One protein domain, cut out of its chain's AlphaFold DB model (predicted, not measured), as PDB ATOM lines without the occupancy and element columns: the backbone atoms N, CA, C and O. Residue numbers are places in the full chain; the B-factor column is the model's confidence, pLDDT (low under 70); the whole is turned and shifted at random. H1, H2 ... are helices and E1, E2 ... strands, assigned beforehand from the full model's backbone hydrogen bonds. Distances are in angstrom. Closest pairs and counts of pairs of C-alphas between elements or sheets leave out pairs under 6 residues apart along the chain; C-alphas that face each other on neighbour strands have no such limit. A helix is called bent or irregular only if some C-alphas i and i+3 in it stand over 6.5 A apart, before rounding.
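Overview. This is residues 196 to 301 and 313 to 401 of the 401 residues of the protein "Lipocln_cytosolic_FA-bd_dom domain-containing protein" of Sphingopyxis sp. LPB0140 (UniProt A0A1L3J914). One antiparallel sheet of ten strands is curled like part of a barrel and bent back on itself, with the leaf E6 E5 E4 E3 E2 facing the leaf E10 E9 E8 E7 and E1 as the hinge; it curls round H1. A loose arm with H4 and H5 makes the length, and its residues 360 to 365 stick out. The 195 printed residues include five named helices and ten named strands, in the order H1 E1 H2 E2 E3 E4 E5 E6 E7 H3 E8 H4 H5 E9 E10, class mixed. The whole is compact, with a radius of gyration of the C-alphas of 17.3 A and spans of 59 by 42 by 39 A.

Along the chain. H1, residues 196 to 205, begins at C-alpha 196 (-20.625, -27.688, -22.880) and is 14.2 A long. E1 is 210 to 215, H2 220 to 225 and E2 230 to 233. E3, 241 to 251, is 31.6 A long and E4, 254 to 266, is 35.9 A. E5, 269 to 276, is 22.6 A long, and E6 is 289 to 292. After the cut come E7, 315 to 321, H3, 324 to 332, E8, 341 to 348, 23.1 A long, H4, 349 to 352, and H5, 366 to 371. E9 is 382 to 388, and E10, 394 to 400, ends at C-alpha 400 (-24.616, -17.870, -39.638).

Arrangement. The twisted sheet runs E6 E5 E4 E3 E2 E1 E10 E9 E8 E7. E2 to E6 form a meander, each strand the antiparallel neighbour of the one before; in its hairpin E3 and E4, N 244 and O 261 are 2.8 A apart. E1 and E10 are antiparallel, with N 214 and O 399 2.8 A apart. The edge strands E6 and E7 come closest at the C-alphas of Gly 291 and Phe 320, 5.0 A apart. H1 is on the sheet; its C-alpha of Phe 199 is 4.9 A from that of Ala 316 in E7. H2, irregular with C-alphas 221 and 224 7.7 A apart, is on the sheet at a height of 6.2 A, over none of the strands. H3 and H4 only graze the sheet. H5 is not on it but touches H4, with the closest C-alphas, of Ala 351 and Ala 371, 4.4 A apart. In H1 and H3 every O i to N i+4 pair is within hydrogen-bond range; H2 has 0 of 2, with 2 of 3 O i to N i+3 pairs, H5 has 0 of 2 and 0 of 3, and H4 is too short for an i+4 pair.

Size, cuts and confidence. The C-alphas farthest apart are those of Ala 332 and Pro 361, 59.0 A. Residues 302 to 312 are not printed, and C-alphas 301 and 313 are 20.9 A apart across the cut. The links E5 to E6 and H4 to H5 are long. Mean pLDDT of the printed part is 82.5; 41 residues are under 70, among them 295 to 301 and 353 to 372.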
ATOM      1  N   GLN A 196     -19.291 -28.090 -23.348       73.19
ATOM      2  CA  GLN A 196     -20.625 -27.688 -22.880       73.19
ATOM      3  C   GLN A 196     -20.672 -26.337 -22.147       73.19
ATOM      4  O   GLN A 196     -21.604 -25.561 -22.341       73.19
ATOM      5  N   THR A 197     -19.683 -26.040 -21.304       71.56
ATOM      6  CA  THR A 197     -19.595 -24.777 -20.558       71.56
ATOM      7  C   THR A 197     -19.179 -23.637 -21.477       71.56
ATOM      8  O   THR A 197     -19.807 -22.579 -21.431       71.56
ATOM      9  N   VAL A 198     -18.162 -23.852 -22.323       72.88
ATOM     10  CA  VAL A 198     -17.738 -22.854 -23.321       72.88
ATOM     11  C   VAL A 198     -18.887 -22.576 -24.287       72.88
ATOM     12  O   VAL A 198     -19.239 -21.420 -24.506       72.88
ATOM     13  N   PHE A 199     -19.532 -23.629 -24.789       84.56
ATOM     14  CA  PHE A 199     -20.695 -23.549 -25.666       84.56
ATOM     15  C   PHE A 199     -21.811 -22.728 -25.035       84.56
ATOM     16  O   PHE A 199     -22.281 -21.781 -25.655       84.56
ATOM     17  N   TRP A 200     -22.207 -23.045 -23.798       87.12
ATOM     18  CA  TRP A 200     -23.298 -22.337 -23.131       87.12
ATOM     19  C   TRP A 200     -22.989 -20.848 -22.951       87.12
ATOM     20  O   TRP A 200     -23.811 -19.998 -23.283       87.12
ATOM     21  N   GLN A 201     -21.781 -20.518 -22.487       83.06
ATOM     22  CA  GLN A 201     -21.354 -19.126 -22.332       83.06
ATOM     23  C   GLN A 201     -21.299 -18.388 -23.673       83.06
ATOM     24  O   GLN A 201     -21.672 -17.217 -23.753       83.06
ATOM     25  N   ASN A 202     -20.836 -19.059 -24.727       87.44
ATOM     26  CA  ASN A 202     -20.779 -18.476 -26.058       87.44
ATOM     27  C   ASN A 202     -22.176 -18.247 -26.633       87.44
ATOM     28  O   ASN A 202     -22.440 -17.168 -27.156       87.44
ATOM     29  N   LEU A 203     -23.081 -19.212 -26.472       92.81
ATOM     30  CA  LEU A 203     -24.477 -19.093 -26.873       92.81
ATOM     31  C   LEU A 203     -25.164 -17.922 -26.162       92.81
ATOM     32  O   LEU A 203     -25.818 -17.112 -26.813       92.81
ATOM     33  N   GLN A 204     -24.957 -17.772 -24.849       91.69
ATOM     34  CA  GLN A 204     -25.506 -16.650 -24.083       91.69
ATOM     35  C   GLN A 204     -24.987 -15.288 -24.568       91.69
ATOM     36  O   GLN A 204     -25.749 -14.324 -24.610       91.69
ATOM     37  N   LYS A 205     -23.720 -15.187 -24.991       91.31
ATOM     38  CA  LYS A 205     -23.161 -13.939 -25.547       91.31
ATOM     39  C   LYS A 205     -23.789 -13.531 -26.880       91.31
ATOM     40  O   LYS A 205     -23.713 -12.360 -27.240       91.31
ATOM     41  N   LEU A 206     -24.412 -14.466 -27.600       93.62
ATOM     42  CA  LEU A 206     -25.158 -14.159 -28.818       93.62
ATOM     43  C   LEU A 206     -26.579 -13.658 -28.535       93.62
ATOM     44  O   LEU A 206     -27.292 -13.356 -29.483       93.62
ATOM     45  N   CYS A 207     -27.016 -13.554 -27.277       96.38
ATOM     46  CA  CYS A 207     -28.382 -13.129 -26.983       96.38
ATOM     47  C   CYS A 207     -28.726 -11.762 -27.598       96.38
ATOM     48  O   CYS A 207     -27.951 -10.810 -27.511       96.38
ATOM     49  N   GLY A 208     -29.902 -11.671 -28.215       95.50
ATOM     50  CA  GLY A 208     -30.384 -10.506 -28.956       95.50
ATOM     51  C   GLY A 208     -29.775 -10.346 -30.352       95.50
ATOM     52  O   GLY A 208     -30.178  -9.444 -31.083       95.50
ATOM     53  N   GLN A 209     -28.817 -11.192 -30.749       95.00
ATOM     54  CA  GLN A 209     -28.213 -11.129 -32.077       95.00
ATOM     55  C   GLN A 209     -29.119 -11.783 -33.116       95.00
ATOM     56  O   GLN A 209     -29.657 -12.877 -32.915       95.00
ATOM     57  N   LYS A 210     -29.232 -11.125 -34.270       96.44
ATOM     58  CA  LYS A 210     -29.851 -11.670 -35.477       96.44
ATOM     59  C   LYS A 210     -28.762 -11.912 -36.513       96.44
ATOM     60  O   LYS A 210     -28.145 -10.956 -36.973       96.44
ATOM     61  N   LEU A 211     -28.561 -13.171 -36.884       95.25
ATOM     62  CA  LEU A 211     -27.496 -13.583 -37.799       95.25
ATOM     63  C   LEU A 211     -28.090 -14.057 -39.127       95.25
ATOM     64  O   LEU A 211     -29.147 -14.701 -39.160       95.25
ATOM     65  N   SER A 212     -27.411 -13.736 -40.225       95.50
ATOM     66  CA  SER A 212     -27.791 -14.170 -41.571       95.50
ATOM     67  C   SER A 212     -27.103 -15.487 -41.900       95.50
ATOM     68  O   SER A 212     -25.902 -15.638 -41.689       95.50
ATOM     69  N   GLY A 213     -27.876 -16.449 -42.395       93.50
ATOM     70  CA  GLY A 213     -27.425 -17.803 -42.684       93.50
ATOM     71  C   GLY A 213     -27.097 -18.032 -44.155       93.50
ATOM     72  O   GLY A 213     -27.712 -17.432 -45.043       93.50
ATOM     73  N   LYS A 214     -26.168 -18.953 -44.406       91.25
ATOM     74  CA  LYS A 214     -25.819 -19.481 -45.727       91.25
ATOM     75  C   LYS A 214     -25.632 -20.997 -45.636       91.25
ATOM     76  O   LYS A 214     -25.004 -21.483 -44.696       91.25
ATOM     77  N   LEU A 215     -26.155 -21.726 -46.623       91.25
ATOM     78  CA  LEU A 215     -25.858 -23.148 -46.806       91.25
ATOM     79  C   LEU A 215     -24.359 -23.328 -47.099       91.25
ATOM     80  O   LEU A 215     -23.811 -22.623 -47.950       91.25
ATOM     81  N   LEU A 216     -23.713 -24.236 -46.372       87.31
ATOM     82  CA  LEU A 216     -22.295 -24.566 -46.528       87.31
ATOM     83  C   LEU A 216     -22.078 -25.945 -47.153       87.31
ATOM     84  O   LEU A 216     -21.041 -26.136 -47.781       87.31
ATOM     85  N   SER A 217     -23.024 -26.878 -47.009       84.19
ATOM     86  CA  SER A 217     -22.992 -28.146 -47.740       84.19
ATOM     87  C   SER A 217     -23.299 -27.934 -49.227       84.19
ATOM     88  O   SER A 217     -24.094 -27.069 -49.602       84.19
ATOM     89  N   ASP A 218     -22.660 -28.725 -50.083       83.19
ATOM     90  CA  ASP A 218     -22.795 -28.710 -51.547       83.19
ATOM     91  C   ASP A 218     -23.440 -29.996 -52.096       83.19
ATOM     92  O   ASP A 218     -23.439 -30.260 -53.299       83.19
ATOM     93  N   GLU A 219     -24.057 -30.775 -51.210       80.56
ATOM     94  CA  GLU A 219     -24.719 -32.034 -51.525       80.56
ATOM     95  C   GLU A 219     -25.956 -31.829 -52.410       80.56
ATOM     96  O   GLU A 219     -26.807 -30.973 -52.158       80.56
ATOM     97  N   ALA A 220     -26.144 -32.705 -53.401       82.12
ATOM     98  CA  ALA A 220     -27.310 -32.656 -54.290       82.12
ATOM     99  C   ALA A 220     -28.650 -32.770 -53.536       82.12
ATOM    100  O   ALA A 220     -29.676 -32.263 -53.988       82.12
ATOM    101  N   ALA A 221     -28.650 -33.422 -52.370       79.38
ATOM    102  CA  ALA A 221     -29.828 -33.549 -51.517       79.38
ATOM    103  C   ALA A 221     -30.250 -32.234 -50.840       79.38
ATOM    104  O   ALA A 221     -31.378 -32.146 -50.359       79.38
ATOM    105  N   ASP A 222     -29.366 -31.237 -50.827       84.81
ATOM    106  CA  ASP A 222     -29.590 -29.933 -50.213       84.81
ATOM    107  C   ASP A 222     -29.942 -28.865 -51.264       84.81
ATOM    108  O   ASP A 222     -30.035 -27.682 -50.940       84.81
ATOM    109  N   ALA A 223     -30.189 -29.273 -52.519       85.81
ATOM    110  CA  ALA A 223     -30.505 -28.386 -53.642       85.81
ATOM    111  C   ALA A 223     -31.658 -27.415 -53.337       85.81
ATOM    112  O   ALA A 223     -31.604 -26.246 -53.721       85.81
ATOM    113  N   ASP A 224     -32.655 -27.863 -52.570       85.75
ATOM    114  CA  ASP A 224     -33.787 -27.033 -52.156       85.75
ATOM    115  C   ASP A 224     -33.385 -25.884 -51.221       85.75
ATOM    116  O   ASP A 224     -34.149 -24.942 -51.060       85.75
ATOM    117  N   PHE A 225     -32.206 -25.919 -50.601       87.06
ATOM    118  CA  PHE A 225     -31.699 -24.856 -49.730       87.06
ATOM    119  C   PHE A 225     -30.730 -23.905 -50.440       87.06
ATOM    120  O   PHE A 225     -30.438 -22.825 -49.914       87.06
ATOM    121  N   VAL A 226     -30.260 -24.256 -51.641       89.25
ATOM    122  CA  VAL A 226     -29.298 -23.453 -52.400       89.25
ATOM    123  C   VAL A 226     -29.889 -22.078 -52.721       89.25
ATOM    124  O   VAL A 226     -30.988 -21.944 -53.253       89.25
ATOM    125  N   GLY A 227     -29.150 -21.025 -52.362       88.19
ATOM    126  CA  GLY A 227     -29.534 -19.633 -52.619       88.19
ATOM    127  C   GLY A 227     -30.688 -19.096 -51.761       88.19
ATOM    128  O   GLY A 227     -31.025 -17.917 -51.883       88.19
ATOM    129  N   LYS A 228     -31.288 -19.906 -50.877       92.50
ATOM    130  CA  LYS A 228     -32.340 -19.429 -49.972       92.50
ATOM    131  C   LYS A 228     -31.762 -18.500 -48.910       92.50
ATOM    132  O   LYS A 228     -30.727 -18.790 -48.311       92.50
ATOM    133  N   LYS A 229     -32.465 -17.397 -48.632       94.75
ATOM    134  CA  LYS A 229     -32.127 -16.540 -47.492       94.75
ATOM    135  C   LYS A 229     -32.520 -17.239 -46.204       94.75
ATOM    136  O   LYS A 229     -33.630 -17.752 -46.076       94.75
ATOM    137  N   MET A 230     -31.611 -17.213 -45.244       96.19
ATOM    138  CA  MET A 230     -31.797 -17.822 -43.938       96.19
ATOM    139  C   MET A 230     -31.484 -16.795 -42.862       96.19
ATOM    140  O   MET A 230     -30.565 -15.992 -43.016       96.19
ATOM    141  N   THR A 231     -32.236 -16.803 -41.769       97.12
ATOM    142  CA  THR A 231     -31.947 -15.944 -40.615       97.12
ATOM    143  C   THR A 231     -32.208 -16.694 -39.328       97.12
ATOM    144  O   THR A 231     -33.222 -17.384 -39.227       97.12
ATOM    145  N   MET A 232     -31.348 -16.494 -38.338       97.50
ATOM    146  CA  MET A 232     -31.599 -16.915 -36.963       97.50
ATOM    147  C   MET A 232     -31.660 -15.702 -36.039       97.50
ATOM    148  O   MET A 232     -31.019 -14.683 -36.299       97.50
ATOM    149  N   HIS A 233     -32.412 -15.821 -34.951       97.62
ATOM    150  CA  HIS A 233     -32.443 -14.834 -33.876       97.62
ATOM    151  C   HIS A 233     -32.190 -15.551 -32.557       97.62
ATOM    152  O   HIS A 233     -32.863 -16.529 -32.280       97.62
ATOM    153  N   VAL A 234     -31.223 -15.115 -31.757       97.50
ATOM    154  CA  VAL A 234     -30.979 -15.716 -30.437       97.50
ATOM    155  C   VAL A 234     -31.770 -14.916 -29.412       97.50
ATOM    156  O   VAL A 234     -31.430 -13.775 -29.119       97.50
ATOM    157  N   GLU A 235     -32.839 -15.484 -28.868       95.25
ATOM    158  CA  GLU A 235     -33.754 -14.784 -27.964       95.25
ATOM    159  C   GLU A 235     -34.147 -15.628 -26.744       95.25
ATOM    160  O   GLU A 235     -33.836 -16.815 -26.635       95.25
ATOM    161  N   LYS A 236     -34.838 -14.990 -25.788       91.31
ATOM    162  CA  LYS A 236     -35.340 -15.630 -24.557       91.31
ATOM    163  C   LYS A 236     -34.238 -16.357 -23.774       91.31
ATOM    164  O   LYS A 236     -34.427 -17.476 -23.310       91.31
ATOM    165  N   CYS A 237     -33.085 -15.707 -23.638       94.62
ATOM    166  CA  CYS A 237     -31.932 -16.266 -22.946       94.62
ATOM    167  C   CYS A 237     -32.090 -16.100 -21.435       94.62
ATOM    168  O   CYS A 237     -32.147 -14.986 -20.917       94.62
ATOM    169  N   THR A 238     -32.128 -17.222 -20.739       93.25
ATOM    170  CA  THR A 238     -32.082 -17.320 -19.283       93.25
ATOM    171  C   THR A 238     -30.832 -18.102 -18.878       93.25
ATOM    172  O   THR A 238     -30.013 -18.490 -19.721       93.25
ATOM    173  N   ASP A 239     -30.663 -18.349 -17.583       85.50
ATOM    174  CA  ASP A 239     -29.577 -19.204 -17.096       85.50
ATOM    175  C   ASP A 239     -29.747 -20.676 -17.507       85.50
ATOM    176  O   ASP A 239     -28.758 -21.414 -17.563       85.50
ATOM    177  N   GLU A 240     -30.979 -21.090 -17.826       88.44
ATOM    178  CA  GLU A 240     -31.350 -22.486 -18.084       88.44
ATOM    179  C   GLU A 240     -31.849 -22.748 -19.508       88.44
ATOM    180  O   GLU A 240     -31.765 -23.878 -19.970       88.44
ATOM    181  N   GLU A 241     -32.327 -21.742 -20.235       96.94
ATOM    182  CA  GLU A 241     -32.874 -21.905 -21.587       96.94
ATOM    183  C   GLU A 241     -32.417 -20.781 -22.520       96.94
ATOM    184  O   GLU A 241     -32.393 -19.615 -22.130       96.94
ATOM    185  N   VAL A 242     -32.095 -21.131 -23.768       98.19
ATOM    186  CA  VAL A 242     -31.919 -20.196 -24.885       98.19
ATOM    187  C   VAL A 242     -32.739 -20.696 -26.069       98.19
ATOM    188  O   VAL A 242     -32.650 -21.869 -26.436       98.19
ATOM    189  N   ARG A 243     -33.516 -19.809 -26.696       98.44
ATOM    190  CA  ARG A 243     -34.322 -20.139 -27.875       98.44
ATOM    191  C   ARG A 243     -33.773 -19.433 -29.101       98.44
ATOM    192  O   ARG A 243     -33.471 -18.246 -29.069       98.44
ATOM    193  N   VAL A 244     -33.668 -20.164 -30.198       98.38
ATOM    194  CA  VAL A 244     -33.124 -19.654 -31.451       98.38
ATOM    195  C   VAL A 244     -34.119 -19.921 -32.582       98.38
ATOM    196  O   VAL A 244     -34.036 -20.970 -33.228       98.38
ATOM    197  N   PRO A 245     -35.108 -19.031 -32.810       98.00
ATOM    198  CA  PRO A 245     -35.940 -19.085 -34.004       98.00
ATOM    199  C   PRO A 245     -35.090 -19.070 -35.273       98.00
ATOM    200  O   PRO A 245     -34.193 -18.236 -35.426       98.00
ATOM    201  N   PHE A 246     -35.390 -19.995 -36.182       96.69
ATOM    202  CA  PHE A 246     -34.707 -20.177 -37.453       96.69
ATOM    203  C   PHE A 246     -35.714 -20.061 -38.595       96.69
ATOM    204  O   PHE A 246     -36.680 -20.820 -38.674       96.69
ATOM    205  N   HIS A 247     -35.483 -19.101 -39.490       96.12
ATOM    206  CA  HIS A 247     -36.383 -18.798 -40.594       96.12
ATOM    207  C   HIS A 247     -35.701 -18.985 -41.944       96.12
ATOM    208  O   HIS A 247     -34.547 -18.585 -42.130       96.12
ATOM    209  N   VAL A 248     -36.456 -19.510 -42.907       95.19
ATOM    210  CA  VAL A 248     -35.997 -19.741 -44.282       95.19
ATOM    211  C   VAL A 248     -36.955 -19.073 -45.262       95.19
ATOM    212  O   VAL A 248     -38.169 -19.263 -45.188       95.19
ATOM    213  N   GLU A 249     -36.429 -18.289 -46.200       95.06
ATOM    214  CA  GLU A 249     -37.225 -17.684 -47.269       95.06
ATOM    215  C   GLU A 249     -37.612 -18.765 -48.297       95.06
ATOM    216  O   GLU A 249     -36.777 -19.331 -49.010       95.06
ATOM    217  N   THR A 250     -38.902 -19.092 -48.359       91.69
ATOM    218  CA  THR A 250     -39.433 -20.121 -49.270       91.69
ATOM    219  C   THR A 250     -39.655 -19.558 -50.671       91.69
ATOM    220  O   THR A 250     -39.337 -20.229 -51.650       91.69
ATOM    221  N   SER A 251     -40.104 -18.306 -50.750       90.88
ATOM    222  CA  SER A 251     -40.212 -17.473 -51.952       90.88
ATOM    223  C   SER A 251     -39.993 -16.004 -51.560       90.88
ATOM    224  O   SER A 251     -40.111 -15.698 -50.373       90.88
ATOM    225  N   PRO A 252     -39.715 -15.073 -52.494       92.69
ATOM    226  CA  PRO A 252     -39.471 -13.668 -52.151       92.69
ATOM    227  C   PRO A 252     -40.556 -13.088 -51.228       92.69
ATOM    228  O   PRO A 252     -41.733 -13.066 -51.584       92.69
ATOM    229  N   GLY A 253     -40.166 -12.670 -50.021       90.44
ATOM    230  CA  GLY A 253     -41.064 -12.119 -48.998       90.44
ATOM    231  C   GLY A 253     -41.851 -13.141 -48.165       90.44
ATOM    232  O   GLY A 253     -42.450 -12.756 -47.161       90.44
ATOM    233  N   LYS A 254     -41.824 -14.435 -48.510       94.31
ATOM    234  CA  LYS A 254     -42.501 -15.511 -47.770       94.31
ATOM    235  C   LYS A 254     -41.497 -16.333 -46.969       94.31
ATOM    236  O   LYS A 254     -40.586 -16.948 -47.522       94.31
ATOM    237  N   TRP A 255     -41.715 -16.400 -45.662       95.25
ATOM    238  CA  TRP A 255     -40.798 -17.037 -44.719       95.25
ATOM    239  C   TRP A 255     -41.454 -18.233 -44.048       95.25
ATOM    240  O   TRP A 255     -42.537 -18.097 -43.488       95.25
ATOM    241  N   ASP A 256     -40.772 -19.374 -44.070       95.19
ATOM    242  CA  ASP A 256     -41.038 -20.473 -43.148       95.19
ATOM    243  C   ASP A 256     -40.448 -20.091 -41.787       95.19
ATOM    244  O   ASP A 256     -39.241 -19.856 -41.676       95.19
ATOM    245  N   LYS A 257     -41.318 -19.979 -40.780       95.81
ATOM    246  CA  LYS A 257     -40.973 -19.610 -39.399       95.81
ATOM    247  C   LYS A 257     -41.313 -20.709 -38.394       95.81
ATOM    248  O   LYS A 257     -41.398 -20.448 -37.199       95.81
ATOM    249  N   SER A 258     -41.522 -21.927 -38.884       96.31
ATOM    250  CA  SER A 258     -42.006 -23.038 -38.068       96.31
ATOM    251  C   SER A 258     -40.998 -23.509 -37.019       96.31
ATOM    252  O   SER A 258     -41.405 -24.133 -36.046       96.31
ATOM    253  N   ARG A 259     -39.697 -23.231 -37.190       95.81
ATOM    254  CA  ARG A 259     -38.622 -23.905 -36.447       95.81
ATOM    255  C   ARG A 259     -37.971 -23.005 -35.408       95.81
ATOM    256  O   ARG A 259     -37.500 -21.911 -35.710       95.81
ATOM    257  N   THR A 260     -37.857 -23.515 -34.189       98.06
ATOM    258  CA  THR A 260     -37.044 -22.925 -33.122       98.06
ATOM    259  C   THR A 260     -36.119 -23.984 -32.537       98.06
ATOM    260  O   THR A 260     -36.584 -25.021 -32.066       98.06
ATOM    261  N   TRP A 261     -34.813 -23.718 -32.513       98.38
ATOM    262  CA  TRP A 261     -33.884 -24.513 -31.710       98.38
ATOM    263  C   TRP A 261     -33.988 -24.088 -30.249       98.38
ATOM    264  O   TRP A 261     -33.850 -22.910 -29.928       98.38
ATOM    265  N   VAL A 262     -34.242 -25.038 -29.360       98.38
ATOM    266  CA  VAL A 262     -34.364 -24.812 -27.919       98.38
ATOM    267  C   VAL A 262     -33.196 -25.504 -27.241       98.38
ATOM    268  O   VAL A 262     -33.096 -26.731 -27.268       98.38
ATOM    269  N   PHE A 263     -32.303 -24.710 -26.658       98.00
ATOM    270  CA  PHE A 263     -31.184 -25.202 -25.872       98.00
ATOM    271  C   PHE A 263     -31.527 -25.095 -24.392       98.00
ATOM    272  O   PHE A 263     -31.769 -23.994 -23.904       98.00
ATOM    273  N   THR A 264     -31.492 -26.214 -23.675       94.94
ATOM    274  CA  THR A 264     -31.794 -26.259 -22.239       94.94
ATOM    275  C   THR A 264     -30.592 -26.778 -21.468       94.94
ATOM    276  O   THR A 264     -30.086 -27.872 -21.726       94.94
ATOM    277  N   ARG A 265     -30.116 -26.013 -20.491       85.50
ATOM    278  CA  ARG A 265     -29.057 -26.435 -19.584       85.50
ATOM    279  C   ARG A 265     -29.643 -27.328 -18.501       85.50
ATOM    280  O   ARG A 265     -30.542 -26.944 -17.766       85.50
ATOM    281  N   THR A 266     -29.085 -28.522 -18.369       78.62
ATOM    282  CA  THR A 266     -29.477 -29.500 -17.355       78.62
ATOM    283  C   THR A 266     -28.276 -29.874 -16.491       78.62
ATOM    284  O   THR A 266     -27.122 -29.615 -16.836       78.62
ATOM    285  N   HIS A 267     -28.526 -30.580 -15.391       62.88
ATOM    286  CA  HIS A 267     -27.466 -31.169 -14.571       62.88
ATOM    287  C   HIS A 267     -26.633 -32.242 -15.309       62.88
ATOM    288  O   HIS A 267     -25.547 -32.577 -14.843       62.88
ATOM    289  N   LYS A 268     -27.120 -32.783 -16.441       63.22
ATOM    290  CA  LYS A 268     -26.438 -33.810 -17.258       63.22
ATOM    291  C   LYS A 268     -25.696 -33.243 -18.475       63.22
ATOM    292  O   LYS A 268     -25.010 -33.997 -19.156       63.22
ATOM    293  N   GLY A 269     -25.852 -31.952 -18.765       76.81
ATOM    294  CA  GLY A 269     -25.314 -31.293 -19.957       76.81
ATOM    295  C   GLY A 269     -26.345 -30.395 -20.631       76.81
ATOM    296  O   GLY A 269     -27.349 -30.028 -20.016       76.81
ATOM    297  N   VAL A 270     -26.115 -30.044 -21.893       88.75
ATOM    298  CA  VAL A 270     -27.034 -29.212 -22.684       88.75
ATOM    299  C   VAL A 270     -27.952 -30.120 -23.494       88.75
ATOM    300  O   VAL A 270     -27.486 -31.042 -24.152       88.75
ATOM    301  N   GLN A 271     -29.254 -29.883 -23.457       94.06
ATOM    302  CA  GLN A 271     -30.215 -30.503 -24.361       94.06
ATOM    303  C   GLN A 271     -30.450 -29.581 -25.550       94.06
ATOM    304  O   GLN A 271     -30.545 -28.370 -25.369       94.06
ATOM    305  N   LEU A 272     -30.583 -30.153 -26.741       97.81
ATOM    306  CA  LEU A 272     -31.147 -29.475 -27.901       97.81
ATOM    307  C   LEU A 272     -32.478 -30.138 -28.234       97.81
ATOM    308  O   LEU A 272     -32.517 -31.358 -28.391       97.81
ATOM    309  N   LYS A 273     -33.539 -29.348 -28.387       98.12
ATOM    310  CA  LYS A 273     -34.813 -29.765 -28.977       98.12
ATOM    311  C   LYS A 273     -35.201 -28.829 -30.125       98.12
ATOM    312  O   LYS A 273     -34.848 -27.654 -30.129       98.12
ATOM    313  N   HIS A 274     -35.929 -29.354 -31.098       98.12
ATOM    314  CA  HIS A 274     -36.480 -28.614 -32.228       98.12
ATOM    315  C   HIS A 274     -37.971 -28.422 -31.988       98.12
ATOM    316  O   HIS A 274     -38.743 -29.371 -32.112       98.12
ATOM    317  N   ASP A 275     -38.372 -27.213 -31.614       98.06
ATOM    318  CA  ASP A 275     -39.779 -26.858 -31.461       98.06
ATOM    319  C   ASP A 275     -40.323 -26.417 -32.824       98.06
ATOM    320  O   ASP A 275     -39.912 -25.388 -33.370       98.06
ATOM    321  N   HIS A 276     -41.188 -27.252 -33.391       97.44
ATOM    322  CA  HIS A 276     -41.913 -27.029 -34.632       97.44
ATOM    323  C   HIS A 276     -43.358 -26.622 -34.348       97.44
ATOM    324  O   HIS A 276     -44.086 -27.314 -33.626       97.44
ATOM    325  N   ARG A 277     -43.766 -25.498 -34.939       97.25
ATOM    326  CA  ARG A 277     -45.102 -24.917 -34.798       97.25
ATOM    327  C   ARG A 277     -45.723 -24.618 -36.156       97.25
ATOM    328  O   ARG A 277     -45.025 -24.218 -37.087       97.25
ATOM    329  N   HIS A 278     -47.039 -24.771 -36.234       94.88
ATOM    330  CA  HIS A 278     -47.851 -24.242 -37.325       94.88
ATOM    331  C   HIS A 278     -47.965 -22.710 -37.228       94.88
ATOM    332  O   HIS A 278     -47.622 -22.113 -36.203       94.88
ATOM    333  N   ASP A 279     -48.462 -22.062 -38.286       91.50
ATOM    334  CA  ASP A 279     -48.601 -20.595 -38.347       91.50
ATOM    335  C   ASP A 279     -49.518 -20.027 -37.247       91.50
ATOM    336  O   ASP A 279     -49.366 -18.875 -36.839       91.50
ATOM    337  N   ASP A 280     -50.447 -20.838 -36.733       93.50
ATOM    338  CA  ASP A 280     -51.334 -20.499 -35.615       93.50
ATOM    339  C   ASP A 280     -50.694 -20.715 -34.224       93.50
ATOM    340  O   ASP A 280     -51.321 -20.447 -33.198       93.50
ATOM    341  N   GLY A 281     -49.440 -21.181 -34.173       92.62
ATOM    342  CA  GLY A 281     -48.686 -21.459 -32.948       92.62
ATOM    343  C   GLY A 281     -48.965 -22.828 -32.318       92.62
ATOM    344  O   GLY A 281     -48.365 -23.163 -31.288       92.62
ATOM    345  N   THR A 282     -49.840 -23.643 -32.908       95.56
ATOM    346  CA  THR A 282     -50.073 -25.012 -32.439       95.56
ATOM    347  C   THR A 282     -48.865 -25.912 -32.747       95.56
ATOM    348  O   THR A 282     -48.120 -25.652 -33.696       95.56
ATOM    349  N   PRO A 283     -48.576 -26.916 -31.897       95.88
ATOM    350  CA  PRO A 283     -47.458 -27.830 -32.115       95.88
ATOM    351  C   PRO A 283     -47.677 -28.722 -33.337       95.88
ATOM    352  O   PRO A 283     -48.749 -29.302 -33.488       95.88
ATOM    353  N   ASP A 284     -46.633 -28.874 -34.152       97.19
ATOM    354  CA  ASP A 284     -46.590 -29.892 -35.204       97.19
ATOM    355  C   ASP A 284     -46.542 -31.303 -34.588       97.19
ATOM    356  O   ASP A 284     -46.019 -31.489 -33.485       97.19
ATOM    357  N   ALA A 285     -47.051 -32.314 -35.300       94.75
ATOM    358  CA  ALA A 285     -46.994 -33.711 -34.857       94.75
ATOM    359  C   ALA A 285     -45.548 -34.185 -34.594       94.75
ATOM    360  O   ALA A 285     -45.297 -34.969 -33.677       94.75
ATOM    361  N   VAL A 286     -44.582 -33.661 -35.354       96.69
ATOM    362  CA  VAL A 286     -43.149 -33.929 -35.215       96.69
ATOM    363  C   VAL A 286     -42.454 -32.683 -34.663       96.69
ATOM    364  O   VAL A 286     -41.734 -31.965 -35.356       96.69
ATOM    365  N   THR A 287     -42.660 -32.440 -33.368       97.44
ATOM    366  CA  THR A 287     -42.049 -31.342 -32.606       97.44
ATOM    367  C   THR A 287     -41.296 -31.852 -31.371       97.44
ATOM    368  O   THR A 287     -41.388 -33.025 -31.007       97.44
ATOM    369  N   ASN A 288     -40.532 -30.970 -30.723       96.62
ATOM    370  CA  ASN A 288     -39.722 -31.212 -29.525       96.62
ATOM    371  C   ASN A 288     -38.789 -32.430 -29.628       96.62
ATOM    372  O   ASN A 288     -38.469 -33.084 -28.631       96.62
ATOM    373  N   TYR A 289     -38.311 -32.718 -30.838       97.38
ATOM    374  CA  TYR A 289     -37.345 -33.782 -31.084       97.38
ATOM    375  C   TYR A 289     -35.911 -33.267 -30.938       97.38
ATOM    376  O   TYR A 289     -35.616 -32.101 -31.206       97.38
ATOM    377  N   GLY A 290     -34.987 -34.125 -30.526       96.25
ATOM    378  CA  GLY A 290     -33.615 -33.719 -30.265       96.25
ATOM    379  C   GLY A 290     -32.856 -34.711 -29.397       96.25
ATOM    380  O   GLY A 290     -33.079 -35.917 -29.495       96.25
ATOM    381  N   GLY A 291     -31.960 -34.203 -28.553       92.94
ATOM    382  CA  GLY A 291     -31.173 -35.041 -27.661       92.94
ATOM    383  C   GLY A 291     -30.261 -34.282 -26.706       92.94
ATOM    384  O   GLY A 291     -30.161 -33.054 -26.733       92.94
ATOM    385  N   MET A 292     -29.603 -35.039 -25.830       88.19
ATOM    386  CA  MET A 292     -28.624 -34.525 -24.871       88.19
ATOM    387  C   MET A 292     -27.235 -34.446 -25.498       88.19
ATOM    388  O   MET A 292     -26.825 -35.362 -26.208       88.19
ATOM    389  N   SER A 293     -26.484 -33.397 -25.172       86.00
ATOM    390  CA  SER A 293     -25.101 -33.230 -25.601       86.00
ATOM    391  C   SER A 293     -24.230 -34.379 -25.091       86.00
ATOM    392  O   SER A 293     -24.198 -34.622 -23.879       86.00
ATOM    393  N   LYS A 294     -23.473 -35.031 -25.974       72.69
ATOM    394  CA  LYS A 294     -22.384 -35.949 -25.602       72.69
ATOM    395  C   LYS A 294     -21.024 -35.244 -25.696       72.69
ATOM    396  O   LYS A 294     -20.918 -34.209 -26.354       72.69
ATOM    397  N   TYR A 295     -20.026 -35.743 -24.957       52.06
ATOM    398  CA  TYR A 295     -18.648 -35.238 -25.057       52.06
ATOM    399  C   TYR A 295     -18.072 -35.568 -26.440       52.06
ATOM    400  O   TYR A 295     -18.640 -36.413 -27.126       52.06
ATOM    401  N   ASN A 296     -17.022 -34.830 -26.811       48.00
ATOM    402  CA  ASN A 296     -16.156 -34.950 -27.987       48.00
ATOM    403  C   ASN A 296     -16.286 -36.231 -28.843       48.00
ATOM    404  O   ASN A 296     -16.488 -37.347 -28.375       48.00
ATOM    405  N   MET A 297     -16.091 -36.068 -30.149       43.47
ATOM    406  CA  MET A 297     -16.222 -37.132 -31.144       43.47
ATOM    407  C   MET A 297     -15.328 -38.373 -30.929       43.47
ATOM    408  O   MET A 297     -15.413 -39.265 -31.749       43.47
ATOM    409  N   GLU A 298     -14.518 -38.532 -29.878       40.78
ATOM    410  CA  GLU A 298     -13.679 -39.736 -29.705       40.78
ATOM    411  C   GLU A 298     -14.480 -41.045 -29.579       40.78
ATOM    412  O   GLU A 298     -14.013 -42.083 -30.036       40.78
ATOM    413  N   GLU A 299     -15.714 -41.015 -29.061       38.41
ATOM    414  CA  GLU A 299     -16.598 -42.198 -29.067       38.41
ATOM    415  C   GLU A 299     -17.430 -42.345 -30.360       38.41
ATOM    416  O   GLU A 299     -18.139 -43.337 -30.528       38.41
ATOM    417  N   MET A 300     -17.357 -41.383 -31.292       39.22
ATOM    418  CA  MET A 300     -18.124 -41.379 -32.554       39.22
ATOM    419  C   MET A 300     -17.256 -41.345 -33.825       39.22
ATOM    420  O   MET A 300     -17.719 -41.734 -34.894       39.22
ATOM    421  N   ALA A 301     -15.994 -40.935 -33.722       35.09
ATOM    422  CA  ALA A 301     -15.022 -40.819 -34.798       35.09
ATOM    423  C   ALA A 301     -14.284 -42.148 -34.983       35.09
ATOM    424  O   ALA A 301     -13.078 -42.260 -34.774       35.09
ATOM    425  N   ASN A 313      -9.172 -21.889 -29.037       46.78
ATOM    426  CA  ASN A 313      -9.841 -21.136 -30.106       46.78
ATOM    427  C   ASN A 313     -11.220 -20.568 -29.752       46.78
ATOM    428  O   ASN A 313     -11.852 -19.953 -30.610       46.78
ATOM    429  N   ASN A 314     -11.702 -20.741 -28.517       52.53
ATOM    430  CA  ASN A 314     -13.041 -20.299 -28.096       52.53
ATOM    431  C   ASN A 314     -14.178 -20.858 -28.985       52.53
ATOM    432  O   ASN A 314     -15.297 -20.349 -28.935       52.53
ATOM    433  N   MET A 315     -13.882 -21.877 -29.801       60.38
ATOM    434  CA  MET A 315     -14.851 -22.656 -30.555       60.38
ATOM    435  C   MET A 315     -15.312 -23.796 -29.669       60.38
ATOM    436  O   MET A 315     -14.495 -24.563 -29.166       60.38
ATOM    437  N   ALA A 316     -16.619 -23.898 -29.482       68.44
ATOM    438  CA  ALA A 316     -17.210 -24.998 -28.743       68.44
ATOM    439  C   ALA A 316     -18.214 -25.707 -29.638       68.44
ATOM    440  O   ALA A 316     -19.195 -25.093 -30.067       68.44
ATOM    441  N   TRP A 317     -17.937 -26.975 -29.926       80.00
ATOM    442  CA  TRP A 317     -18.844 -27.870 -30.627       80.00
ATOM    443  C   TRP A 317     -19.573 -28.742 -29.620       80.00
ATOM    444  O   TRP A 317     -18.952 -29.325 -28.737       80.00
ATOM    445  N   LEU A 318     -20.889 -28.856 -29.773       85.31
ATOM    446  CA  LEU A 318     -21.680 -29.874 -29.094       85.31
ATOM    447  C   LEU A 318     -22.411 -30.744 -30.097       85.31
ATOM    448  O   LEU A 318     -22.948 -30.241 -31.081       85.31
ATOM    449  N   HIS A 319     -22.471 -32.036 -29.788       85.88
ATOM    450  CA  HIS A 319     -23.158 -33.048 -30.576       85.88
ATOM    451  C   HIS A 319     -24.328 -33.617 -29.776       85.88
ATOM    452  O   HIS A 319     -24.169 -34.031 -28.627       85.88
ATOM    453  N   PHE A 320     -25.499 -33.654 -30.395       91.44
ATOM    454  CA  PHE A 320     -26.773 -34.044 -29.815       91.44
ATOM    455  C   PHE A 320     -27.305 -35.238 -30.617       91.44
ATOM    456  O   PHE A 320     -28.003 -35.045 -31.614       91.44
ATOM    457  N   PRO A 321     -26.937 -36.479 -30.263       90.81
ATOM    458  CA  PRO A 321     -27.552 -37.658 -30.855       90.81
ATOM    459  C   PRO A 321     -29.024 -37.736 -30.460       90.81
ATOM    460  O   PRO A 321     -29.391 -37.399 -29.333       90.81
ATOM    461  N   VAL A 322     -29.853 -38.212 -31.381       92.25
ATOM    462  CA  VAL A 322     -31.289 -38.387 -31.170       92.25
ATOM    463  C   VAL A 322     -31.608 -39.242 -29.939       92.25
ATOM    464  O   VAL A 322     -31.036 -40.312 -29.726       92.25
ATOM    465  N   ASP A 323     -32.518 -38.742 -29.099       92.31
ATOM    466  CA  ASP A 323     -32.982 -39.436 -27.899       92.31
ATOM    467  C   ASP A 323     -34.118 -40.435 -28.185       92.31
ATOM    468  O   ASP A 323     -34.744 -40.437 -29.245       92.31
ATOM    469  N   GLY A 324     -34.380 -41.321 -27.220       91.25
ATOM    470  CA  GLY A 324     -35.371 -42.391 -27.378       91.25
ATOM    471  C   GLY A 324     -36.800 -41.891 -27.613       91.25
ATOM    472  O   GLY A 324     -37.544 -42.512 -28.370       91.25
ATOM    473  N   GLU A 325     -37.173 -40.757 -27.017       92.00
ATOM    474  CA  GLU A 325     -38.480 -40.119 -27.227       92.00
ATOM    475  C   GLU A 325     -38.621 -39.631 -28.673       92.00
ATOM    476  O   GLU A 325     -39.619 -39.900 -29.339       92.00
ATOM    477  N   SER A 326     -37.579 -38.986 -29.192       96.56
ATOM    478  CA  SER A 326     -37.524 -38.508 -30.570       96.56
ATOM    479  C   SER A 326     -37.543 -39.665 -31.567       96.56
ATOM    480  O   SER A 326     -38.256 -39.591 -32.562       96.56
ATOM    481  N   ILE A 327     -36.833 -40.767 -31.290       94.31
ATOM    482  CA  ILE A 327     -36.896 -41.993 -32.106       94.31
ATOM    483  C   ILE A 327     -38.328 -42.538 -32.157       94.31
ATOM    484  O   ILE A 327     -38.808 -42.898 -33.233       94.31
ATOM    485  N   ALA A 328     -39.015 -42.604 -31.012       94.56
ATOM    486  CA  ALA A 328     -40.397 -43.072 -30.955       94.56
ATOM    487  C   ALA A 328     -41.334 -42.159 -31.762       94.56
ATOM    488  O   ALA A 328     -42.124 -42.660 -32.562       94.56
ATOM    489  N   ASN A 329     -41.189 -40.836 -31.622       96.69
ATOM    490  CA  ASN A 329     -41.962 -39.859 -32.388       96.69
ATOM    491  C   ASN A 329     -41.713 -39.994 -33.903       96.69
ATOM    492  O   ASN A 329     -42.653 -40.061 -34.697       96.69
ATOM    493  N   PHE A 330     -40.449 -40.114 -34.318       96.62
ATOM    494  CA  PHE A 330     -40.097 -40.289 -35.725       96.62
ATOM    495  C   PHE A 330     -40.694 -41.562 -36.320       96.62
ATOM    496  O   PHE A 330     -41.280 -41.500 -37.397       96.62
ATOM    497  N   ARG A 331     -40.615 -42.699 -35.620       95.56
ATOM    498  CA  ARG A 331     -41.220 -43.958 -36.087       95.56
ATOM    499  C   ARG A 331     -42.737 -43.863 -36.208       95.56
ATOM    500  O   ARG A 331     -43.291 -44.313 -37.205       95.56
ATOM    501  N   ALA A 332     -43.402 -43.241 -35.234       96.69
ATOM    502  CA  ALA A 332     -44.853 -43.053 -35.259       96.69
ATOM    503  C   ALA A 332     -45.327 -42.213 -36.461       96.69
ATOM    504  O   ALA A 332     -46.452 -42.386 -36.920       96.69
ATOM    505  N   ASN A 333     -44.456 -41.351 -36.992       96.75
ATOM    506  CA  ASN A 333     -44.739 -40.469 -38.122       96.75
ATOM    507  C   ASN A 333     -44.020 -40.883 -39.425       96.75
ATOM    508  O   ASN A 333     -43.929 -40.085 -40.355       96.75
ATOM    509  N   GLY A 334     -43.494 -42.113 -39.516       95.06
ATOM    510  CA  GLY A 334     -42.875 -42.644 -40.742       95.06
ATOM    511  C   GLY A 334     -41.536 -41.998 -41.134       95.06
ATOM    512  O   GLY A 334     -41.164 -41.988 -42.307       95.06
ATOM    513  N   LEU A 335     -40.804 -41.438 -40.168       91.44
ATOM    514  CA  LEU A 335     -39.529 -40.736 -40.357       91.44
ATOM    515  C   LEU A 335     -38.321 -41.597 -39.951       91.44
ATOM    516  O   LEU A 335     -37.408 -41.124 -39.271       91.44
ATOM    517  N   ASP A 336     -38.271 -42.855 -40.393       89.44
ATOM    518  CA  ASP A 336     -37.218 -43.810 -40.004       89.44
ATOM    519  C   ASP A 336     -35.796 -43.336 -40.330       89.44
ATOM    520  O   ASP A 336     -34.846 -43.668 -39.628       89.44
ATOM    521  N   LYS A 337     -35.634 -42.480 -41.344       86.38
ATOM    522  CA  LYS A 337     -34.336 -41.886 -41.708       86.38
ATOM    523  C   LYS A 337     -33.774 -40.925 -40.650       86.38
ATOM    524  O   LYS A 337     -32.618 -40.533 -40.765       86.38
ATOM    525  N   SER A 338     -34.578 -40.522 -39.666       89.50
ATOM    526  CA  SER A 338     -34.200 -39.566 -38.619       89.50
ATOM    527  C   SER A 338     -33.785 -40.226 -37.300       89.50
ATOM    528  O   SER A 338     -33.309 -39.542 -36.395       89.50
ATOM    529  N   VAL A 339     -33.943 -41.549 -37.167       90.62
ATOM    530  CA  VAL A 339     -33.653 -42.284 -35.917       90.62
ATOM    531  C   VAL A 339     -32.159 -42.430 -35.624       90.62
ATOM    532  O   VAL A 339     -31.784 -42.920 -34.564       90.62
ATOM    533  N   THR A 340     -31.314 -41.992 -36.553       87.88
ATOM    534  CA  THR A 340     -29.853 -41.970 -36.441       87.88
ATOM    535  C   THR A 340     -29.288 -40.548 -36.510       87.88
ATOM    536  O   THR A 340     -28.088 -40.357 -36.709       87.88
ATOM    537  N   ASN A 341     -30.150 -39.534 -36.369       90.06
ATOM    538  CA  ASN A 341     -29.735 -38.141 -36.448       90.06
ATOM    539  C   ASN A 341     -28.765 -37.774 -35.324       90.06
ATOM    540  O   ASN A 341     -28.965 -38.117 -34.154       90.06
ATOM    541  N   ILE A 342     -27.761 -36.986 -35.691       90.00
ATOM    542  CA  ILE A 342     -26.876 -36.284 -34.773       90.00
ATOM    543  C   ILE A 342     -26.838 -34.832 -35.212       90.00
ATOM    544  O   ILE A 342     -26.339 -34.492 -36.287       90.00
ATOM    545  N   TRP A 343     -27.369 -33.964 -34.365       93.25
ATOM    546  CA  TRP A 343     -27.262 -32.528 -34.559       93.25
ATOM    547  C   TRP A 343     -25.957 -32.048 -33.951       93.25
ATOM    548  O   TRP A 343     -25.620 -32.455 -32.846       93.25
ATOM    549  N   SER A 344     -25.215 -31.197 -34.646       90.81
ATOM    550  CA  SER A 344     -23.981 -30.616 -34.117       90.81
ATOM    551  C   SER A 344     -24.029 -29.106 -34.234       90.81
ATOM    552  O   SER A 344     -24.411 -28.580 -35.275       90.81
ATOM    553  N   VAL A 345     -23.658 -28.407 -33.167       92.56
ATOM    554  CA  VAL A 345     -23.695 -26.944 -33.122       92.56
ATOM    555  C   VAL A 345     -22.345 -26.422 -32.673       92.56
ATOM    556  O   VAL A 345     -21.861 -26.811 -31.611       92.56
ATOM    557  N   GLY A 346     -21.760 -25.546 -33.483       88.81
ATOM    558  CA  GLY A 346     -20.495 -24.873 -33.219       88.81
ATOM    559  C   GLY A 346     -20.708 -23.377 -33.025       88.81
ATOM    560  O   GLY A 346     -21.449 -22.759 -33.787       88.81
ATOM    561  N   ILE A 347     -20.058 -22.781 -32.022       87.94
ATOM    562  CA  ILE A 347     -20.082 -21.325 -31.813       87.94
ATOM    563  C   ILE A 347     -18.659 -20.781 -31.745       87.94
ATOM    564  O   ILE A 347     -17.902 -21.152 -30.849       87.94
ATOM    565  N   ASN A 348     -18.332 -19.868 -32.660       82.81
ATOM    566  CA  ASN A 348     -17.035 -19.218 -32.801       82.81
ATOM    567  C   ASN A 348     -17.150 -17.705 -32.579       82.81
ATOM    568  O   ASN A 348     -17.441 -16.933 -33.492       82.81
ATOM    569  N   LEU A 349     -16.865 -17.245 -31.362       75.56
ATOM    570  CA  LEU A 349     -16.936 -15.812 -31.062       75.56
ATOM    571  C   LEU A 349     -15.771 -14.998 -31.628       75.56
ATOM    572  O   LEU A 349     -15.866 -13.774 -31.674       75.56
ATOM    573  N   ASN A 350     -14.681 -15.624 -32.080       70.56
ATOM    574  CA  ASN A 350     -13.614 -14.873 -32.747       70.56
ATOM    575  C   ASN A 350     -14.089 -14.303 -34.091       70.56
ATOM    576  O   ASN A 350     -13.620 -13.240 -34.493       70.56
ATOM    577  N   ALA A 351     -15.093 -14.924 -34.717       70.62
ATOM    578  CA  ALA A 351     -15.740 -14.411 -35.919       70.62
ATOM    579  C   ALA A 351     -16.562 -13.119 -35.693       70.62
ATOM    580  O   ALA A 351     -16.949 -12.482 -36.671       70.62
ATOM    581  N   LEU A 352     -16.785 -12.683 -34.441       71.38
ATOM    582  CA  LEU A 352     -17.380 -11.370 -34.137       71.38
ATOM    583  C   LEU A 352     -16.396 -10.202 -34.318       71.38
ATOM    584  O   LEU A 352     -16.829  -9.057 -34.432       71.38
ATOM    585  N   LYS A 353     -15.079 -10.453 -34.294       66.31
ATOM    586  CA  LYS A 353     -14.077  -9.379 -34.312       66.31
ATOM    587  C   LYS A 353     -13.897  -8.813 -35.732       66.31
ATOM    588  O   LYS A 353     -13.764  -9.594 -36.676       66.31
ATOM    589  N   PRO A 354     -13.845  -7.478 -35.907       59.62
ATOM    590  CA  PRO A 354     -13.459  -6.865 -37.177       59.62
ATOM    591  C   PRO A 354     -12.023  -7.238 -37.571       59.62
ATOM    592  O   PRO A 354     -11.145  -7.312 -36.711       59.62
ATOM    593  N   MET A 355     -11.771  -7.398 -38.876       54.62
ATOM    594  CA  MET A 355     -10.465  -7.793 -39.436       54.62
ATOM    595  C   MET A 355      -9.304  -6.901 -38.956       54.62
ATOM    596  O   MET A 355      -8.198  -7.382 -38.727       54.62
ATOM    597  N   GLU A 356      -9.574  -5.611 -38.748       54.62
ATOM    598  CA  GLU A 356      -8.600  -4.578 -38.365       54.62
ATOM    599  C   GLU A 356      -8.119  -4.691 -36.903       54.62
ATOM    600  O   GLU A 356      -7.050  -4.200 -36.554       54.62
ATOM    601  N   GLN A 357      -8.870  -5.386 -36.039       48.75
ATOM    602  CA  GLN A 357      -8.488  -5.633 -34.641       48.75
ATOM    603  C   GLN A 357      -7.709  -6.947 -34.446       48.75
ATOM    604  O   GLN A 357      -7.233  -7.218 -33.345       48.75
ATOM    605  N   ALA A 358      -7.562  -7.763 -35.495       48.19
ATOM    606  CA  ALA A 358      -6.840  -9.039 -35.452       48.19
ATOM    607  C   ALA A 358      -5.339  -8.913 -35.805       48.19
ATOM    608  O   ALA A 358      -4.631  -9.917 -35.850       48.19
ATOM    609  N   SER A 359      -4.839  -7.697 -36.064       44.09
ATOM    610  CA  SER A 359      -3.497  -7.418 -36.607       44.09
ATOM    611  C   SER A 359      -2.488  -6.825 -35.604       44.09
ATOM    612  O   SER A 359      -1.587  -6.086 -35.998       44.09
ATOM    613  N   GLY A 360      -2.604  -7.137 -34.309       43.31
ATOM    614  CA  GLY A 360      -1.607  -6.744 -33.300       43.31
ATOM    615  C   GLY A 360      -0.275  -7.513 -33.436       43.31
ATOM    616  O   GLY A 360      -0.290  -8.697 -33.784       43.31
ATOM    617  N   PRO A 361       0.891  -6.890 -33.155       44.56
ATOM    618  CA  PRO A 361       2.205  -7.503 -33.350       44.56
ATOM    619  C   PRO A 361       2.553  -8.462 -32.197       44.56
ATOM    620  O   PRO A 361       3.338  -8.131 -31.315       44.56
ATOM    621  N   ALA A 362       1.914  -9.634 -32.206       40.91
ATOM    622  CA  ALA A 362       2.311 -10.880 -31.529       40.91
ATOM    623  C   ALA A 362       1.413 -12.077 -31.944       40.91
ATOM    624  O   ALA A 362       1.829 -13.218 -31.784       40.91
ATOM    625  N   ASP A 363       0.235 -11.831 -32.541       46.50
ATOM    626  CA  ASP A 363      -0.819 -12.836 -32.823       46.50
ATOM    627  C   ASP A 363      -0.984 -13.190 -34.327       46.50
ATOM    628  O   ASP A 363      -2.027 -13.673 -34.773       46.50
ATOM    629  N   GLY A 364       0.048 -12.927 -35.134       42.62
ATOM    630  CA  GLY A 364      -0.043 -12.670 -36.581       42.62
ATOM    631  C   GLY A 364      -0.518 -13.780 -37.533       42.62
ATOM    632  O   GLY A 364      -0.910 -13.423 -38.645       42.62
ATOM    633  N   ASP A 365      -0.553 -15.056 -37.127       49.22
ATOM    634  CA  ASP A 365      -0.979 -16.174 -37.999       49.22
ATOM    635  C   ASP A 365      -2.132 -17.015 -37.419       49.22
ATOM    636  O   ASP A 365      -3.094 -17.311 -38.126       49.22
ATOM    637  N   ALA A 366      -2.125 -17.338 -36.121       42.12
ATOM    638  CA  ALA A 366      -3.173 -18.171 -35.519       42.12
ATOM    639  C   ALA A 366      -4.523 -17.436 -35.359       42.12
ATOM    640  O   ALA A 366      -5.581 -18.035 -35.538       42.12
ATOM    641  N   ALA A 367      -4.517 -16.128 -35.067       44.44
ATOM    642  CA  ALA A 367      -5.755 -15.359 -34.898       44.44
ATOM    643  C   ALA A 367      -6.488 -15.099 -36.230       44.44
ATOM    644  O   ALA A 367      -7.719 -15.039 -36.248       44.44
ATOM    645  N   LYS A 368      -5.753 -15.002 -37.350       47.00
ATOM    646  CA  LYS A 368      -6.326 -14.861 -38.701       47.00
ATOM    647  C   LYS A 368      -7.027 -16.139 -39.164       47.00
ATOM    648  O   LYS A 368      -8.137 -16.050 -39.679       47.00
ATOM    649  N   LEU A 369      -6.429 -17.304 -38.897       49.88
ATOM    650  CA  LEU A 369      -6.979 -18.621 -39.255       49.88
ATOM    651  C   LEU A 369      -8.271 -18.984 -38.497       49.88
ATOM    652  O   LEU A 369      -9.001 -19.877 -38.908       49.88
ATOM    653  N   ASN A 370      -8.570 -18.292 -37.392       62.25
ATOM    654  CA  ASN A 370      -9.707 -18.613 -36.524       62.25
ATOM    655  C   ASN A 370     -10.971 -17.783 -36.795       62.25
ATOM    656  O   ASN A 370     -12.049 -18.160 -36.340       62.25
ATOM    657  N   ALA A 371     -10.873 -16.654 -37.501       65.69
ATOM    658  CA  ALA A 371     -12.027 -15.827 -37.881       65.69
ATOM    659  C   ALA A 371     -12.319 -15.868 -39.392       65.69
ATOM    660  O   ALA A 371     -13.412 -15.471 -39.816       65.69
ATOM    661  N   TYR A 372     -11.355 -16.355 -40.179       69.94
ATOM    662  CA  TYR A 372     -11.388 -16.425 -41.632       69.94
ATOM    663  C   TYR A 372     -10.818 -17.766 -42.109       69.94
ATOM    664  O   TYR A 372      -9.944 -18.333 -41.457       69.94
ATOM    665  N   ASP A 373     -11.320 -18.281 -43.230       70.69
ATOM    666  CA  ASP A 373     -10.768 -19.471 -43.875       70.69
ATOM    667  C   ASP A 373      -9.419 -19.172 -44.565       70.69
ATOM    668  O   ASP A 373      -8.958 -18.029 -44.627       70.69
ATOM    669  N   ALA A 374      -8.771 -20.208 -45.112       65.88
ATOM    670  CA  ALA A 374      -7.490 -20.072 -45.813       65.88
ATOM    671  C   ALA A 374      -7.557 -19.173 -47.067       65.88
ATOM    672  O   ALA A 374      -6.525 -18.691 -47.531       65.88
ATOM    673  N   ALA A 375      -8.756 -18.937 -47.608       68.12
ATOM    674  CA  ALA A 375      -9.005 -18.027 -48.721       68.12
ATOM    675  C   ALA A 375      -9.342 -16.595 -48.253       68.12
ATOM    676  O   ALA A 375      -9.586 -15.719 -49.083       68.12
ATOM    677  N   GLY A 376      -9.333 -16.334 -46.941       68.69
ATOM    678  CA  GLY A 376      -9.638 -15.036 -46.349       68.69
ATOM    679  C   GLY A 376     -11.133 -14.737 -46.235       68.69
ATOM    680  O   GLY A 376     -11.497 -13.594 -45.951       68.69
ATOM    681  N   ASN A 377     -12.016 -15.721 -46.435       75.50
ATOM    682  CA  ASN A 377     -13.449 -15.523 -46.253       75.50
ATOM    683  C   ASN A 377     -13.827 -15.617 -44.774       75.50
ATOM    684  O   ASN A 377     -13.328 -16.487 -44.065       75.50
ATOM    685  N   PRO A 378     -14.743 -14.764 -44.294       77.44
ATOM    686  CA  PRO A 378     -15.214 -14.808 -42.918       77.44
ATOM    687  C   PRO A 378     -15.852 -16.160 -42.561       77.44
ATOM    688  O   PRO A 378     -16.813 -16.579 -43.207       77.44
ATOM    689  N   LEU A 379     -15.382 -16.794 -41.485       82.81
ATOM    690  CA  LEU A 379     -16.009 -17.998 -40.931       82.81
ATOM    691  C   LEU A 379     -17.344 -17.663 -40.231       82.81
ATOM    692  O   LEU A 379     -17.536 -16.522 -39.784       82.81
ATOM    693  N   PRO A 380     -18.272 -18.631 -40.103       88.62
ATOM    694  CA  PRO A 380     -19.507 -18.446 -39.344       88.62
ATOM    695  C   PRO A 380     -19.259 -18.189 -37.853       88.62
ATOM    696  O   PRO A 380     -18.330 -18.737 -37.258       88.62
ATOM    697  N   ILE A 381     -20.139 -17.399 -37.233       90.94
ATOM    698  CA  ILE A 381     -20.208 -17.232 -35.773       90.94
ATOM    699  C   ILE A 381     -20.951 -18.411 -35.142       90.94
ATOM    700  O   ILE A 381     -20.561 -18.892 -34.082       90.94
ATOM    701  N   PHE A 382     -22.020 -18.872 -35.791       93.50
ATOM    702  CA  PHE A 382     -22.821 -20.016 -35.369       93.50
ATOM    703  C   PHE A 382     -22.937 -20.988 -36.541       93.50
ATOM    704  O   PHE A 382     -23.323 -20.587 -37.636       93.50
ATOM    705  N   THR A 383     -22.632 -22.259 -36.312       92.50
ATOM    706  CA  THR A 383     -22.743 -23.314 -37.320       92.50
ATOM    707  C   THR A 383     -23.668 -24.397 -36.807       92.50
ATOM    708  O   THR A 383     -23.503 -24.875 -35.686       92.50
ATOM    709  N   TYR A 384     -24.618 -24.807 -37.639       94.00
ATOM    710  CA  TYR A 384     -25.488 -25.943 -37.382       94.00
ATOM    711  C   TYR A 384     -25.236 -27.023 -38.427       94.00
ATOM    712  O   TYR A 384     -25.232 -26.749 -39.629       94.00
ATOM    713  N   ARG A 385     -25.072 -28.258 -37.956       91.38
ATOM    714  CA  ARG A 385     -24.888 -29.445 -38.778       91.38
ATOM    715  C   ARG A 385     -25.892 -30.528 -38.408       91.38
ATOM    716  O   ARG A 385     -26.187 -30.736 -37.232       91.38
ATOM    717  N   LEU A 386     -26.363 -31.267 -39.402       89.12
ATOM    718  CA  LEU A 386     -27.131 -32.493 -39.218       89.12
ATOM    719  C   LEU A 386     -26.417 -33.640 -39.930       89.12
ATOM    720  O   LEU A 386     -26.323 -33.629 -41.155       89.12
ATOM    721  N   LEU A 387     -25.978 -34.635 -39.159       84.38
ATOM    722  CA  LEU A 387     -25.522 -35.928 -39.663       84.38
ATOM    723  C   LEU A 387     -26.647 -36.946 -39.537       84.38
ATOM    724  O   LEU A 387     -27.302 -37.028 -38.497       84.38
ATOM    725  N   ARG A 388     -26.834 -37.763 -40.569       78.81
ATOM    726  CA  ARG A 388     -27.655 -38.979 -40.500       78.81
ATOM    727  C   ARG A 388     -26.724 -40.172 -40.642       78.81
ATOM    728  O   ARG A 388     -26.129 -40.311 -41.704       78.81
ATOM    729  N   THR A 389     -26.546 -40.992 -39.608       65.50
ATOM    730  CA  THR A 389     -25.613 -42.132 -39.690       65.50
ATOM    731  C   THR A 389     -26.267 -43.339 -40.387       65.50
ATOM    732  O   THR A 389     -27.469 -43.572 -40.235       65.50
ATOM    733  N   GLY A 390     -25.501 -44.060 -41.218       62.78
ATOM    734  CA  GLY A 390     -25.959 -45.160 -42.086       62.78
ATOM    735  C   GLY A 390     -25.058 -45.331 -43.322       62.78
ATOM    736  O   GLY A 390     -24.063 -44.625 -43.432       62.78
ATOM    737  N   GLU A 391     -25.417 -46.211 -44.270       48.00
ATOM    738  CA  GLU A 391     -24.612 -46.524 -45.483       48.00
ATOM    739  C   GLU A 391     -24.268 -45.307 -46.372       48.00
ATOM    740  O   GLU A 391     -23.419 -45.415 -47.246       48.00
ATOM    741  N   ASN A 392     -24.892 -44.145 -46.138       62.16
ATOM    742  CA  ASN A 392     -24.598 -42.873 -46.804       62.16
ATOM    743  C   ASN A 392     -24.588 -41.717 -45.787       62.16
ATOM    744  O   ASN A 392     -25.420 -40.803 -45.861       62.16
ATOM    745  N   ALA A 393     -23.709 -41.798 -44.784       63.94
ATOM    746  CA  ALA A 393     -23.540 -40.739 -43.796       63.94
ATOM    747  C   ALA A 393     -23.170 -39.414 -44.483       63.94
ATOM    748  O   ALA A 393     -22.205 -39.346 -45.238       63.94
ATOM    749  N   ARG A 394     -23.966 -38.365 -44.251       72.31
ATOM    750  CA  ARG A 394     -23.806 -37.059 -44.909       72.31
ATOM    751  C   ARG A 394     -24.178 -35.909 -43.992       72.31
ATOM    752  O   ARG A 394     -25.063 -36.058 -43.143       72.31
ATOM    753  N   TRP A 395     -23.546 -34.765 -44.221       77.12
ATOM    754  CA  TRP A 395     -23.769 -33.545 -43.462       77.12
ATOM    755  C   TRP A 395     -24.624 -32.555 -44.248       77.12
ATOM    756  O   TRP A 395     -24.265 -32.154 -45.346       77.12
ATOM    757  N   PHE A 396     -25.728 -32.122 -43.647       84.56
ATOM    758  CA  PHE A 396     -26.348 -30.841 -43.982       84.56
ATOM    759  C   PHE A 396     -25.719 -29.773 -43.090       84.56
ATOM    760  O   PHE A 396     -25.709 -29.954 -41.868       84.56
ATOM    761  N   GLU A 397     -25.219 -28.675 -43.659       89.50
ATOM    762  CA  GLU A 397     -24.503 -27.645 -42.898       89.50
ATOM    763  C   GLU A 397     -24.938 -26.228 -43.269       89.50
ATOM    764  O   GLU A 397     -24.975 -25.849 -44.439       89.50
ATOM    765  N   VAL A 398     -25.223 -25.412 -42.251       92.00
ATOM    766  CA  VAL A 398     -25.558 -23.990 -42.397       92.00
ATOM    767  C   VAL A 398     -24.711 -23.176 -41.427       92.00
ATOM    768  O   VAL A 398     -24.647 -23.481 -40.234       92.00
ATOM    769  N   GLY A 399     -24.089 -22.118 -41.940       92.12
ATOM    770  CA  GLY A 399     -23.334 -21.148 -41.154       92.12
ATOM    771  C   GLY A 399     -24.062 -19.813 -41.068       92.12
ATOM    772  O   GLY A 399     -24.651 -19.371 -42.051       92.12
ATOM    773  N   PHE A 400     -23.993 -19.159 -39.911       93.94
ATOM    774  CA  PHE A 400     -24.616 -17.870 -39.638       93.94
ATOM    775  C   PHE A 400     -23.588 -16.846 -39.163       93.94
ATOM    776  O   PHE A 400     -22.718 -17.163 -38.344       93.94
ATOM    777  N   ARG A 401     -23.709 -15.614 -39.660       89.75
ATOM    778  CA  ARG A 401     -22.856 -14.482 -39.289       89.75
ATOM    779  C   ARG A 401     -23.645 -13.189 -39.125       89.75
ATOM    780  O   ARG A 401     -24.731 -13.063 -39.740       89.75
TER     781      ARG A 401